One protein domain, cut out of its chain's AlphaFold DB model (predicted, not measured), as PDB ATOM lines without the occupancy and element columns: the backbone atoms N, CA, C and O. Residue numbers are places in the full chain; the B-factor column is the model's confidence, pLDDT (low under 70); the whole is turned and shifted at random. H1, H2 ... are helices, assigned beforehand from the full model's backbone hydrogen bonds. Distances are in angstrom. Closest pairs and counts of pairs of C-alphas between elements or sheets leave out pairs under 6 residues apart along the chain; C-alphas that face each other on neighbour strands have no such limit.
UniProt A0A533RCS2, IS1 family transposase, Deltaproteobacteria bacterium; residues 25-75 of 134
ATOM      1  N   HIS A  25      15.608  25.461   9.703       89.81
ATOM      2  CA  HIS A  25      14.367  24.716   9.486       89.81
ATOM      3  C   HIS A  25      14.524  23.239   9.855       89.81
ATOM      4  O   HIS A  25      13.692  22.705  10.592       89.81
ATOM      5  N   TRP A  26      15.613  22.609   9.419       89.00
ATOM      6  CA  TRP A  26      15.933  21.221   9.735       89.00
ATOM      7  C   TRP A  26      16.078  20.991  11.248       89.00
ATOM      8  O   TRP A  26      15.435  20.096  11.795       89.00
ATOM      9  N   LEU A  27      16.832  21.840  11.958       89.38
ATOM     10  CA  LEU A  27      17.001  21.752  13.413       89.38
ATOM     11  C   LEU A  27      15.671  21.900  14.155       89.38
ATOM     12  O   LEU A  27      15.373  21.140  15.079       89.38
ATOM     13  N   LEU A  28      14.857  22.882  13.770       88.38
ATOM     14  CA  LEU A  28      13.561  23.099  14.403       88.38
ATOM     15  C   LEU A  28      12.601  21.945  14.124       88.38
ATOM     16  O   LEU A  28      11.851  21.560  15.016       88.38
ATOM     17  N   GLN A  29      12.648  21.351  12.935       86.38
ATOM     18  CA  GLN A  29      11.879  20.151  12.638       86.38
ATOM     19  C   GLN A  29      12.354  18.958  13.478       86.38
ATOM     20  O   GLN A  29      11.523  18.261  14.052       86.38
ATOM     21  N   ALA A  30      13.666  18.759  13.615       84.62
ATOM     22  CA  ALA A  30      14.248  17.652  14.371       84.62
ATOM     23  C   ALA A  30      13.951  17.726  15.880       84.62
ATOM     24  O   ALA A  30      13.658  16.710  16.509       84.62
ATOM     25  N   PHE A  31      14.008  18.924  16.472       83.19
ATOM     26  CA  PHE A  31      13.890  19.103  17.927       83.19
ATOM     27  C   PHE A  31      12.542  19.664  18.392       83.19
ATOM     28  O   PHE A  31      12.274  19.674  19.594       83.19
ATOM     29  N   LYS A  32      11.700  20.158  17.476       82.00
ATOM     30  CA  LYS A  32      10.413  20.802  17.787       82.00
ATOM     31  C   LYS A  32       9.306  20.408  16.803       82.00
ATOM     32  O   LYS A  32       8.532  21.252  16.352       82.00
ATOM     33  N   SER A  33       9.196  19.120  16.494       72.06
ATOM     34  CA  SER A  33       8.184  18.557  15.583       72.06
ATOM     35  C   SER A  33       6.742  18.539  16.123       72.06
ATOM     36  O   SER A  33       5.864  17.957  15.494       72.06
ATOM     37  N   GLY A  34       6.450  19.191  17.252       76.19
ATOM     38  CA  GLY A  34       5.139  19.134  17.902       76.19
ATOM     39  C   GLY A  34       4.686  20.458  18.508       76.19
ATOM     40  O   GLY A  34       5.134  21.537  18.116       76.19
ATOM     41  N   ARG A  35       3.782  20.363  19.487       80.44
ATOM     42  CA  ARG A  35       3.285  21.512  20.251       80.44
ATOM     43  C   ARG A  35       4.431  22.145  21.030       80.44
ATOM     44  O   ARG A  35       5.087  21.475  21.829       80.44
ATOM     45  N   MET A  36       4.669  23.436  20.821       83.69
ATOM     46  CA  MET A  36       5.670  24.156  21.597       83.69
ATOM     47  C   MET A  36       5.022  24.699  22.872       83.69
ATOM     48  O   MET A  36       4.224  25.634  22.835       83.69
ATOM     49  N   ILE A  37       5.385  24.110  24.010       89.94
ATOM     50  CA  ILE A  37       5.030  24.617  25.337       89.94
ATOM     51  C   ILE A  37       6.108  25.607  25.777       89.94
ATOM     52  O   ILE A  37       7.299  25.404  25.532       89.94
ATOM     53  N   CYS A  38       5.704  26.694  26.432       90.06
ATOM     54  CA  CYS A  38       6.627  27.667  26.994       90.06
ATOM     55  C   CYS A  38       7.616  26.999  27.969       90.06
ATOM     56  O   CYS A  38       7.188  26.533  29.029       90.06
ATOM     57  N   PRO A  39       8.936  27.053  27.699       87.75
ATOM     58  CA  PRO A  39       9.940  26.423  28.561       87.75
ATOM     59  C   PRO A  39      10.013  27.013  29.972       87.75
ATOM     60  O   PRO A  39      10.537  26.380  30.878       87.75
ATOM     61  N   ALA A  40       9.517  28.238  30.166       91.06
ATOM     62  CA  ALA A  40       9.588  28.913  31.454       91.06
ATOM     63  C   ALA A  40       8.380  28.668  32.357       91.06
ATOM     64  O   ALA A  40       8.550  28.540  33.562       91.06
ATOM     65  N   CYS A  41       7.159  28.685  31.807       93.38
ATOM     66  CA  CYS A  41       5.951  28.527  32.621       93.38
ATOM     67  C   CYS A  41       5.335  27.129  32.533       93.38
ATOM     68  O   CYS A  41       4.458  26.840  33.342       93.38
ATOM     69  N   GLY A  42       5.726  26.313  31.545       90.38
ATOM     70  CA  GLY A  42       5.216  24.955  31.321       90.38
ATOM     71  C   GLY A  42       3.725  24.858  30.980       90.38
ATOM     72  O   GLY A  42       3.214  23.759  30.824       90.38
ATOM     73  N   ARG A  43       3.015  25.991  30.890       91.12
ATOM     74  CA  ARG A  43       1.544  26.045  30.835       91.12
ATOM     75  C   ARG A  43       0.994  26.575  29.521       91.12
ATOM     76  O   ARG A  43      -0.050  26.129  29.072       91.12
ATOM     77  N   SER A  44       1.670  27.550  28.921       92.12
ATOM     78  CA  SER A  44       1.191  28.185  27.693       92.12
ATOM     79  C   SER A  44       1.719  27.454  26.469       92.12
ATOM     80  O   SER A  44       2.932  27.282  26.328       92.12
ATOM     81  N   GLU A  45       0.812  27.077  25.579       92.62
ATOM     82  CA  GLU A  45       1.127  26.610  24.234       92.62
ATOM     83  C   GLU A  45       1.242  27.818  23.291       92.62
ATOM     84  O   GLU A  45       0.446  28.757  23.378       92.62
ATOM     85  N   PHE A  46       2.254  27.829  22.422       90.75
ATOM     86  CA  PHE A  46       2.382  28.873  21.403       90.75
ATOM     87  C   PHE A  46       1.369  28.653  20.277       90.75
ATOM     88  O   PHE A  46       1.163  27.528  19.825       90.75
ATOM     89  N   SER A  47       0.766  29.737  19.784       92.56
ATOM     90  CA  SER A  47      -0.156  29.662  18.648       92.56
ATOM     91  C   SER A  47       0.566  29.266  17.355       92.56
ATOM     92  O   SER A  47       1.782  29.426  17.230       92.56
ATOM     93  N   VAL A  48      -0.186  28.820  16.343       90.12
ATOM     94  CA  VAL A  48       0.373  28.486  15.019       90.12
ATOM     95  C   VAL A  48       1.150  29.667  14.427       90.12
ATOM     96  O   VAL A  48       2.273  29.486  13.969       90.12
ATOM     97  N   ALA A  49       0.616  30.888  14.517       91.75
ATOM     98  CA  ALA A  49       1.289  32.094  14.024       91.75
ATOM     99  C   ALA A  49       2.606  32.390  14.769       91.75
ATOM    100  O   ALA A  49       3.596  32.807  14.158       91.75
ATOM    101  N   GLN A  50       2.641  32.145  16.085       92.00
ATOM    102  CA  GLN A  50       3.872  32.246  16.867       92.00
ATOM    103  C   GLN A  50       4.869  31.167  16.451       92.00
ATOM    104  O   GLN A  50       6.036  31.485  16.261       92.00
ATOM    105  N   MET A  51       4.430  29.923  16.237       88.31
ATOM    106  CA  MET A  51       5.320  28.867  15.751       88.31
ATOM    107  C   MET A  51       5.887  29.170  14.362       88.31
ATOM    108  O   MET A  51       7.066  28.916  14.137       88.31
ATOM    109  N   THR A  52       5.095  29.732  13.446       88.94
ATOM    110  CA  THR A  52       5.593  30.174  12.133       88.94
ATOM    111  C   THR A  52       6.658  31.253  12.303       88.94
ATOM    112  O   THR A  52       7.777  31.082  11.835       88.94
ATOM    113  N   SER A  53       6.371  32.294  13.091       90.69
ATOM    114  CA  SER A  53       7.344  33.357  13.384       90.69
ATOM    115  C   SER A  53       8.632  32.807  14.003       90.69
ATOM    116  O   SER A  53       9.729  33.243  13.670       90.69
ATOM    117  N   PHE A  54       8.498  31.827  14.895       88.00
ATOM    118  CA  PHE A  54       9.614  31.147  15.536       88.00
ATOM    119  C   PHE A  54      10.470  30.360  14.533       88.00
ATOM    120  O   PHE A  54      11.693  30.393  14.617       88.00
ATOM    121  N   ARG A  55       9.840  29.682  13.562       86.50
ATOM    122  CA  ARG A  55      10.526  28.971  12.467       86.50
ATOM    123  C   ARG A  55      11.278  29.917  11.532       86.50
ATOM    124  O   ARG A  55      12.384  29.599  11.098       86.50
ATOM    125  N   ASP A  56      10.746  31.120  11.354       88.88
ATOM    126  CA  ASP A  56      11.381  32.195  10.590       88.88
ATOM    127  C   ASP A  56      12.519  32.903  11.357       88.88
ATOM    128  O   ASP A  56      13.050  33.908  10.888       88.88
ATOM    129  N   GLY A  57      12.899  32.417  12.547       88.38
ATOM    130  CA  GLY A  57      13.974  32.995  13.363       88.38
ATOM    131  C   GLY A  57      13.562  34.237  14.164       88.38
ATOM    132  O   GLY A  57      14.410  34.921  14.739       88.38
ATOM    133  N   ARG A  58      12.265  34.563  14.231       92.56
ATOM    134  CA  ARG A  58      11.768  35.707  15.010       92.56
ATOM    135  C   ARG A  58      11.572  35.334  16.476       92.56
ATOM    136  O   ARG A  58      11.268  34.195  16.832       92.56
ATOM    137  N   ARG A  59      11.683  36.339  17.348       94.56
ATOM    138  CA  ARG A  59      11.404  36.176  18.781       94.56
ATOM    139  C   ARG A  59       9.900  36.066  19.016       94.56
ATOM    140  O   ARG A  59       9.125  36.831  18.449       94.56
ATOM    141  N   VAL A  60       9.498  35.178  19.919       94.44
ATOM    142  CA  VAL A  60       8.100  35.018  20.346       94.44
ATOM    143  C   VAL A  60       7.953  35.317  21.830       94.44
ATOM    144  O   VAL A  60       8.813  34.956  22.637       94.44
ATOM    145  N   LYS A  61       6.856  35.980  22.200       95.38
ATOM    146  CA  LYS A  61       6.520  36.280  23.595       95.38
ATOM    147  C   LYS A  61       5.466  35.302  24.095       95.38
ATOM    148  O   LYS A  61       4.417  35.150  23.476       95.38
ATOM    149  N   CYS A  62       5.731  34.653  25.220       95.12
ATOM    150  CA  CYS A  62       4.725  33.856  25.913       95.12
ATOM    151  C   CYS A  62       3.750  34.761  26.686       95.12
ATOM    152  O   CYS A  62       4.122  35.855  27.116       95.12
ATOM    153  N   ALA A  63       2.539  34.267  26.958       94.12
ATOM    154  CA  ALA A  63       1.580  34.897  27.868       94.12
ATOM    155  C   ALA A  63       2.156  35.164  29.275       94.12
ATOM    156  O   ALA A  63       1.765  36.126  29.923       94.12
ATOM    157  N   CYS A  64       3.150  34.384  29.728       94.81
ATOM    158  CA  CYS A  64       3.859  34.641  30.990       94.81
ATOM    159  C   CYS A  64       4.826  35.842  30.942       94.81
ATOM    160  O   CYS A  64       5.522  36.112  31.917       94.81
ATOM    161  N   GLY A  65       4.933  36.526  29.800       95.75
ATOM    162  CA  GLY A  65       5.736  37.734  29.620       95.75
ATOM    163  C   GLY A  65       7.159  37.506  29.103       95.75
ATOM    164  O   GLY A  65       7.789  38.460  28.649       95.75
ATOM    165  N   ARG A  66       7.666  36.265  29.117       95.19
ATOM    166  CA  ARG A  66       9.034  35.945  28.674       95.19
ATOM    167  C   ARG A  66       9.154  35.815  27.156       95.19
ATOM    168  O   ARG A  66       8.227  35.358  26.484       95.19
ATOM    169  N   TRP A  67      10.327  36.181  26.648       95.38
ATOM    170  CA  TRP A  67      10.693  36.099  25.235       95.38
ATOM    171  C   TRP A  67      11.554  34.875  24.952       95.38
ATOM    172  O   TRP A  67      12.457  34.556  25.724       95.38
ATOM    173  N   PHE A  68      11.314  34.247  23.808       93.50
ATOM    174  CA  PHE A  68      12.034  33.072  23.334       93.50
ATOM    175  C   PHE A  68      12.494  33.293  21.897       93.50
ATOM    176  O   PHE A  68      11.829  33.995  21.135       93.50
ATOM    177  N   ILE A  69      13.636  32.715  21.547       92.88
ATOM    178  CA  ILE A  69      14.204  32.720  20.191       92.88
ATOM    179  C   ILE A  69      14.199  31.298  19.646       92.88
ATOM    180  O   ILE A  69      14.102  30.364  20.441       92.88
ATOM    181  N   ASP A  70      14.344  31.130  18.335       90.19
ATOM    182  CA  ASP A  70      14.428  29.837  17.634       90.19
ATOM    183  C   ASP A  70      15.327  28.798  18.334       90.19
ATOM    184  O   ASP A  70      14.953  27.631  18.490       90.19
ATOM    185  N   ARG A  71      16.459  29.249  18.877       91.56
ATOM    186  CA  ARG A  71      17.425  28.422  19.618       91.56
ATOM    187  C   ARG A  71      16.974  27.982  21.010       91.56
ATOM    188  O   ARG A  71      17.531  27.033  21.554       91.56
ATOM    189  N   THR A  72      15.987  28.639  21.619       90.56
ATOM    190  CA  THR A  72      15.604  28.337  23.003       90.56
ATOM    191  C   THR A  72      15.093  26.906  23.115       90.56
ATOM    192  O   THR A  72      14.144  26.523  22.433       90.56
ATOM    193  N   GLY A  73      15.683  26.112  24.003       82.56
ATOM    194  CA  GLY A  73      15.299  24.721  24.191       82.56
ATOM    195  C   GLY A  73      15.730  23.794  23.052       82.56
ATOM    196  O   GLY A  73      15.241  22.669  23.011       82.56
ATOM    197  N   THR A  74      16.636  24.207  22.163       86.50
ATOM    198  CA  THR A  74      17.342  23.304  21.235       86.50
ATOM    199  C   THR A  74      18.725  22.940  21.809       86.50
ATOM    200  O   THR A  74      19.148  23.517  22.814       86.50
ATOM    201  N   PRO A  75      19.468  21.984  21.224       85.94
ATOM    202  CA  PRO A  75      20.833  21.677  21.672       85.94
ATOM    203  C   PRO A  75      21.803  22.868  21.575       85.94
ATOM    204  O   PRO A  75      22.784  22.943  22.321       85.94
TER     205      PRO A  75
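This is residues 25 to 75 of the 134 residues of the protein "IS1 family transposase" of Deltaproteobacteria bacterium (UniProt A0A533RCS2). There is little regular structure here: two short helices, H1 at one end and H2 along one side, are joined to two long loops, residues 32 to 47 and 56 to 75, each of which runs to the far end and folds back. The printed part has 51 residues with two named helices, H1 then H2, and no named strand; its class is all helix, with 15 residues in named elements. It is compact, with a radius of gyration of the C-alphas of 9.9 A, and elongated, spanning 28 by 17 by 17 A.

H1, residues 25 to 31, begins at C-alpha 25 (14.367, 24.716, 9.486) and is 10.1 A long. H2, residues 48 to 55, is 10.5 A long and ends at C-alpha 55 (10.526, 28.971, 12.467).

H1 and H2 are close but not clearly touching; their closest C-alphas, of His 25 and Arg 55, are 6.5 A apart. Their lines are about perpendicular, at 73 degrees. In both helices every O i to N i+4 pair is within hydrogen-bond range. Residues 60 to 61 pair with residues 67 to 68, antiparallel.

The C-alphas farthest apart, of Trp 26 and Cys 64, are 27.9 A apart. The link from H1 to H2 is long, 16 residues. The printed part has no cut, and no printed residue is under 70 in pLDDT.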